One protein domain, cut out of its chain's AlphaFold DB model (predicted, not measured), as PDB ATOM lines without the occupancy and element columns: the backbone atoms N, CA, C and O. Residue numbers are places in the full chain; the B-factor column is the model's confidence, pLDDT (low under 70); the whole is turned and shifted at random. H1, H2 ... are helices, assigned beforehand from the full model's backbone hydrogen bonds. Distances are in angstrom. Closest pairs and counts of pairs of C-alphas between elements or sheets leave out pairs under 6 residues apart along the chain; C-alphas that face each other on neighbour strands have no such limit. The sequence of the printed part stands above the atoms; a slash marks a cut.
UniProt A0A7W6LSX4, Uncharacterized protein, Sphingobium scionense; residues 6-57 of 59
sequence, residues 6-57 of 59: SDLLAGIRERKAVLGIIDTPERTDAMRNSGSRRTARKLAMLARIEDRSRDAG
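Overview. This is residues 6 to 57 of the 59 residues of an uncharacterized protein of Sphingobium scionense (UniProt A0A7W6LSX4). An open, extended chain of three separate helices: H1 and H3 stand at the two ends as arms, and the short H2 lies between them. No helix packs on another, and most of the residues stand free. The printed part has 52 residues, with the named helices H1, H2 and H3 in that order, no named strand, and the class all helix. It is extended, with a radius of gyration of the C-alphas of 17.5 A and spans of 49 by 24 by 15 A.

Along the chain. H1, residues 6 to 18, begins at C-alpha 6 (-30.850, 43.229, 26.711) and is 18.7 A long from first to last C-alpha. H2 is residues 25 to 31, 10.0 A. H3, residues 40 to 55, is the longest helix, 22.7 A, and ends at C-alpha 55 (-1.130, 62.122, 3.748).

Arrangement. H1 and H2 are apart, with no C-alpha of the one within 8 A of the other. H2 and H3 are apart by the same measure, and so are H1 and H3. In H1, H2 and H3 every O i to N i+4 pair is within hydrogen-bond range.

Size, cuts and confidence. The C-alphas farthest apart, those of Val 18 and Gly 57, are 51.0 A apart. The printed part has no cut. The links H1 to H2 and H2 to H3, of 6 and 8 residues, are short. No printed residue is under 70 in pLDDT.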
ATOM      1  N   SER A   6     -30.916  43.199  25.250       95.25
ATOM      2  CA  SER A   6     -30.850  43.229  26.711       95.25
ATOM      3  C   SER A   6     -31.023  41.841  27.331       95.25
ATOM      4  O   SER A   6     -30.235  41.479  28.203       95.25
ATOM      5  N   ASP A   7     -31.974  41.040  26.841       95.06
ATOM      6  CA  ASP A   7     -32.218  39.677  27.338       95.06
ATOM      7  C   ASP A   7     -31.020  38.763  27.063       95.06
ATOM      8  O   ASP A   7     -30.557  38.028  27.940       95.06
ATOM      9  N   LEU A   8     -30.460  38.854  25.853       94.25
ATOM     10  CA  LEU A   8     -29.256  38.118  25.478       94.25
ATOM     11  C   LEU A   8     -28.074  38.485  26.388       94.25
ATOM     12  O   LEU A   8     -27.366  37.605  26.882       94.25
ATOM     13  N   LEU A   9     -27.857  39.781  26.623       92.88
ATOM     14  CA  LEU A   9     -26.765  40.262  27.468       92.88
ATOM     15  C   LEU A   9     -26.943  39.849  28.933       92.88
ATOM     16  O   LEU A   9     -25.950  39.512  29.583       92.88
ATOM     17  N   ALA A  10     -28.175  39.835  29.447       91.25
ATOM     18  CA  ALA A  10     -28.476  39.346  30.790       91.25
ATOM     19  C   ALA A  10     -28.119  37.858  30.936       91.25
ATOM     20  O   ALA A  10     -27.360  37.502  31.839       91.25
ATOM     21  N   GLY A  11     -28.543  37.014  29.989       92.69
ATOM     22  CA  GLY A  11     -28.218  35.583  30.004       92.69
ATOM     23  C   GLY A  11     -26.717  35.294  29.877       92.69
ATOM     24  O   GLY A  11     -26.195  34.376  30.509       92.69
ATOM     25  N   ILE A  12     -25.980  36.098  29.103       91.44
ATOM     26  CA  ILE A  12     -24.514  35.988  29.023       91.44
ATOM     27  C   ILE A  12     -23.866  36.321  30.373       91.44
ATOM     28  O   ILE A  12     -22.964  35.602  30.804       91.44
ATOM     29  N   ARG A  13     -24.308  37.394  31.042       88.00
ATOM     30  CA  ARG A  13     -23.766  37.801  32.351       88.00
ATOM     31  C   ARG A  13     -23.993  36.729  33.413       88.00
ATOM     32  O   ARG A  13     -23.061  36.410  34.144       88.00
ATOM     33  N   GLU A  14     -25.183  36.137  33.450       90.75
ATOM     34  CA  GLU A  14     -25.514  35.051  34.378       90.75
ATOM     35  C   GLU A  14     -24.609  33.827  34.166       90.75
ATOM     36  O   GLU A  14     -23.966  33.355  35.102       90.75
ATOM     37  N   ARG A  15     -24.456  33.365  32.918       92.38
ATOM     38  CA  ARG A  15     -23.570  32.231  32.595       92.38
ATOM     39  C   ARG A  15     -22.113  32.512  32.946       92.38
ATOM     40  O   ARG A  15     -21.417  31.632  33.445       92.38
ATOM     41  N   LYS A  16     -21.645  33.736  32.701       89.00
ATOM     42  CA  LYS A  16     -20.295  34.165  33.079       89.00
ATOM     43  C   LYS A  16     -20.082  34.117  34.594       89.00
ATOM     44  O   LYS A  16     -19.046  33.620  35.027       89.00
ATOM     45  N   ALA A  17     -21.065  34.556  35.381       86.56
ATOM     46  CA  ALA A  17     -21.009  34.491  36.840       86.56
ATOM     47  C   ALA A  17     -20.929  33.043  37.352       86.56
ATOM     48  O   ALA A  17     -20.081  32.748  38.191       86.56
ATOM     49  N   VAL A  18     -21.728  32.127  36.789       90.44
ATOM     50  CA  VAL A  18     -21.674  30.686  37.115       90.44
ATOM     51  C   VAL A  18     -20.289  30.090  36.833       90.44
ATOM     52  O   VAL A  18     -19.806  29.256  37.592       90.44
ATOM     53  N   LEU A  19     -19.621  30.543  35.769       90.06
ATOM     54  CA  LEU A  19     -18.268  30.109  35.404       90.06
ATOM     55  C   LEU A  19     -17.151  30.818  36.195       90.06
ATOM     56  O   LEU A  19     -15.975  30.581  35.927       90.06
ATOM     57  N   GLY A  20     -17.482  31.720  37.128       85.12
ATOM     58  CA  GLY A  20     -16.502  32.527  37.864       85.12
ATOM     59  C   GLY A  20     -15.796  33.593  37.013       85.12
ATOM     60  O   GLY A  20     -14.822  34.204  37.455       85.12
ATOM     61  N   ILE A  21     -16.280  33.848  35.795       79.31
ATOM     62  CA  ILE A  21     -15.743  34.850  34.869       79.31
ATOM     63  C   ILE A  21     -16.435  36.181  35.170       79.31
ATOM     64  O   ILE A  21     -17.370  36.600  34.491       79.31
ATOM     65  N   ILE A  22     -16.007  36.832  36.249       76.50
ATOM     66  CA  ILE A  22     -16.566  38.118  36.667       76.50
ATOM     67  C   ILE A  22     -15.802  39.239  35.954       76.50
ATOM     68  O   ILE A  22     -14.700  39.623  36.352       76.50
ATOM     69  N   ASP A  23     -16.408  39.770  34.894       76.75
ATOM     70  CA  ASP A  23     -15.922  40.957  34.186       76.75
ATOM     71  C   ASP A  23     -16.238  42.211  35.017       76.75
ATOM     72  O   ASP A  23     -17.229  42.902  34.773       76.75
ATOM     73  N   THR A  24     -15.421  42.507  36.030       83.56
ATOM     74  CA  THR A  24     -15.532  43.800  36.723       83.56
ATOM     75  C   THR A  24     -15.043  44.925  35.803       83.56
ATOM     76  O   THR A  24     -14.197  44.677  34.926       83.56
ATOM     77  N   PRO A  25     -15.539  46.165  35.967       83.00
ATOM     78  CA  PRO A  25     -15.028  47.313  35.222       83.00
ATOM     79  C   PRO A  25     -13.505  47.443  35.328       83.00
ATOM     80  O   PRO A  25     -12.828  47.626  34.320       83.00
ATOM     81  N   GLU A  26     -12.949  47.226  36.519       82.88
ATOM     82  CA  GLU A  26     -11.519  47.347  36.807       82.88
ATOM     83  C   GLU A  26     -10.709  46.270  36.082       82.88
ATOM     84  O   GLU A  26      -9.672  46.571  35.493       82.88
ATOM     85  N   ARG A  27     -11.180  45.014  36.068       81.50
ATOM     86  CA  ARG A  27     -10.522  43.915  35.336       81.50
ATOM     87  C   ARG A  27     -10.620  44.108  33.828       81.50
ATOM     88  O   ARG A  27      -9.646  43.885  33.109       81.50
ATOM     89  N   THR A  28     -11.774  44.562  33.354       84.56
ATOM     90  CA  THR A  28     -11.988  44.889  31.940       84.56
ATOM     91  C   THR A  28     -11.031  45.990  31.504       84.56
ATOM     92  O   THR A  28     -10.348  45.862  30.484       84.56
ATOM     93  N   ASP A  29     -10.919  47.048  32.304       83.88
ATOM     94  CA  ASP A  29      -9.978  48.119  32.039       83.88
ATOM     95  C   ASP A  29      -8.540  47.644  32.171       83.88
ATOM     96  O   ASP A  29      -7.739  48.030  31.324       83.88
ATOM     97  N   ALA A  30      -8.195  46.774  33.126       81.44
ATOM     98  CA  ALA A  30      -6.877  46.146  33.263       81.44
ATOM     99  C   ALA A  30      -6.430  45.437  31.969       81.44
ATOM    100  O   ALA A  30      -5.295  45.613  31.524       81.44
ATOM    101  N   MET A  31      -7.344  44.698  31.335       82.12
ATOM    102  CA  MET A  31      -7.104  43.956  30.091       82.12
ATOM    103  C   MET A  31      -7.146  44.832  28.832       82.12
ATOM    104  O   MET A  31      -6.754  44.398  27.743       82.12
ATOM    105  N   ARG A  32      -7.633  46.071  28.941       86.44
ATOM    106  CA  ARG A  32      -7.797  46.959  27.796       86.44
ATOM    107  C   ARG A  32      -6.437  47.394  27.255       86.44
ATOM    108  O   ARG A  32      -5.637  48.043  27.924       86.44
ATOM    109  N   ASN A  33      -6.220  47.114  25.973       85.06
ATOM    110  CA  ASN A  33      -5.078  47.599  25.202       85.06
ATOM    111  C   ASN A  33      -5.285  49.094  24.861       85.06
ATOM    112  O   ASN A  33      -5.720  49.455  23.754       85.06
ATOM    113  N   SER A  34      -5.061  49.944  25.866       86.94
ATOM    114  CA  SER A  34      -5.230  51.401  25.850       86.94
ATOM    115  C   SER A  34      -4.005  52.119  26.422       86.94
ATOM    116  O   SER A  34      -3.269  51.561  27.233       86.94
ATOM    117  N   GLY A  35      -3.798  53.369  25.988       85.38
ATOM    118  CA  GLY A  35      -2.737  54.246  26.496       85.38
ATOM    119  C   GLY A  35      -1.361  53.578  26.540       85.38
ATOM    120  O   GLY A  35      -0.901  53.026  25.540       85.38
ATOM    121  N   SER A  36      -0.749  53.599  27.725       83.31
ATOM    122  CA  SER A  36       0.566  53.012  28.020       83.31
ATOM    123  C   SER A  36       0.612  51.484  27.937       83.31
ATOM    124  O   SER A  36       1.691  50.914  27.821       83.31
ATOM    125  N   ARG A  37      -0.537  50.799  27.948       86.31
ATOM    126  CA  ARG A  37      -0.628  49.329  27.856       86.31
ATOM    127  C   ARG A  37      -0.787  48.840  26.424       86.31
ATOM    128  O   ARG A  37      -1.175  47.692  26.186       86.31
ATOM    129  N   ARG A  38      -0.562  49.716  25.441       92.31
ATOM    130  CA  ARG A  38      -0.689  49.325  24.044       92.31
ATOM    131  C   ARG A  38       0.397  48.338  23.654       92.31
ATOM    132  O   ARG A  38       1.578  48.570  23.871       92.31
ATOM    133  N   THR A  39      -0.011  47.243  23.024       91.94
ATOM    134  CA  THR A  39       0.948  46.287  22.463       91.94
ATOM    135  C   THR A  39       1.701  46.914  21.291       91.94
ATOM    136  O   THR A  39       1.141  47.737  20.560       91.94
ATOM    137  N   ALA A  40       2.931  46.457  21.039       94.31
ATOM    138  CA  ALA A  40       3.746  46.919  19.909       94.31
ATOM    139  C   ALA A  40       2.995  46.824  18.567       94.31
ATOM    140  O   ALA A  40       2.976  47.768  17.781       94.31
ATOM    141  N   ARG A  41       2.261  45.722  18.348       95.31
ATOM    142  CA  ARG A  41       1.413  45.541  17.159       95.31
ATOM    143  C   ARG A  41       0.346  46.630  17.018       95.31
ATOM    144  O   ARG A  41       0.094  47.093  15.907       95.31
ATOM    145  N   LYS A  42      -0.300  47.026  18.120       92.62
ATOM    146  CA  LYS A  42      -1.325  48.076  18.095       92.62
ATOM    147  C   LYS A  42      -0.702  49.447  17.851       92.62
ATOM    148  O   LYS A  42      -1.254  50.207  17.067       92.62
ATOM    149  N   LEU A  43       0.452  49.737  18.448       95.94
ATOM    150  CA  LEU A  43       1.194  50.969  18.174       95.94
ATOM    151  C   LEU A  43       1.575  51.079  16.693       95.94
ATOM    152  O   LEU A  43       1.252  52.078  16.065       95.94
ATOM    153  N   ALA A  44       2.131  50.018  16.101       96.56
ATOM    154  CA  ALA A  44       2.469  50.000  14.678       96.56
ATOM    155  C   ALA A  44       1.239  50.193  13.772       96.56
ATOM    156  O   ALA A  44       1.315  50.856  12.741       96.56
ATOM    157  N   MET A  45       0.089  49.618  14.141       96.81
ATOM    158  CA  MET A  45      -1.166  49.844  13.422       96.81
ATOM    159  C   MET A  45      -1.615  51.306  13.493       96.81
ATOM    160  O   MET A  45      -2.033  51.850  12.474       96.81
ATOM    161  N   LEU A  46      -1.545  51.919  14.677       95.94
ATOM    162  CA  LEU A  46      -1.926  53.315  14.879       95.94
ATOM    163  C   LEU A  46      -0.991  54.269  14.134       95.94
ATOM    164  O   LEU A  46      -1.497  55.161  13.471       95.94
ATOM    165  N   ALA A  47       0.322  54.020  14.142       96.56
ATOM    166  CA  ALA A  47       1.289  54.799  13.365       96.56
ATOM    167  C   ALA A  47       0.935  54.805  11.868       96.56
ATOM    168  O   ALA A  47       0.799  55.862  11.269       96.56
ATOM    169  N   ARG A  48       0.618  53.634  11.288       97.56
ATOM    170  CA  ARG A  48       0.163  53.559   9.886       97.56
ATOM    171  C   ARG A  48      -1.132  54.326   9.620       97.56
ATOM    172  O   ARG A  48      -1.369  54.735   8.490       97.56
ATOM    173  N   ILE A  49      -2.039  54.401  10.596       96.94
ATOM    174  CA  ILE A  49      -3.283  55.176  10.462       96.94
ATOM    175  C   ILE A  49      -2.961  56.669  10.497       96.94
ATOM    176  O   ILE A  49      -3.501  57.413   9.690       96.94
ATOM    177  N   GLU A  50      -2.079  57.077  11.403       96.69
ATOM    178  CA  GLU A  50      -1.629  58.458  11.541       96.69
ATOM    179  C   GLU A  50      -0.916  58.947  10.277       96.69
ATOM    180  O   GLU A  50      -1.269  60.004   9.766       96.69
ATOM    181  N   ASP A  51      -0.006  58.148   9.715       97.38
ATOM    182  CA  ASP A  51       0.669  58.469   8.455       97.38
ATOM    183  C   ASP A  51      -0.348  58.685   7.323       97.38
ATOM    184  O   ASP A  51      -0.344  59.733   6.687       97.38
ATOM    185  N   ARG A  52      -1.315  57.767   7.154       97.69
ATOM    186  CA  ARG A  52      -2.393  57.943   6.161       97.69
ATOM    187  C   ARG A  52      -3.250  59.181   6.419       97.69
ATOM    188  O   ARG A  52      -3.773  59.767   5.479       97.69
ATOM    189  N   SER A  53      -3.447  59.543   7.684       95.94
ATOM    190  CA  SER A  53      -4.204  60.734   8.066       95.94
ATOM    191  C   SER A  53      -3.457  62.016   7.698       95.94
ATOM    192  O   SER A  53      -4.088  62.957   7.218       95.94
ATOM    193  N   ARG A  54      -2.131  62.039   7.891       96.12
ATOM    194  CA  ARG A  54      -1.254  63.136   7.460       96.12
ATOM    195  C   ARG A  54      -1.228  63.255   5.938       96.12
ATOM    196  O   ARG A  54      -1.433  64.346   5.418       96.12
ATOM    197  N   ASP A  55      -1.092  62.140   5.221       96.56
ATOM    198  CA  ASP A  55      -1.130  62.122   3.748       96.56
ATOM    199  C   ASP A  55      -2.464  62.648   3.192       96.56
ATOM    200  O   ASP A  55      -2.509  63.279   2.139       96.56
ATOM    201  N   ALA A  56      -3.560  62.408   3.917       96.44
ATOM    202  CA  ALA A  56      -4.887  62.911   3.579       96.44
ATOM    203  C   ALA A  56      -5.132  64.373   4.010       96.44
ATOM    204  O   ALA A  56      -6.227  64.886   3.782       96.44
ATOM    205  N   GLY A  57      -4.161  65.038   4.648       95.75
ATOM    206  CA  GLY A  57      -4.276  66.425   5.114       95.75
ATOM    207  C   GLY A  57      -5.286  66.631   6.247       95.75
ATOM    208  O   GLY A  57      -5.816  67.728   6.406       95.75
TER     209      GLY A  57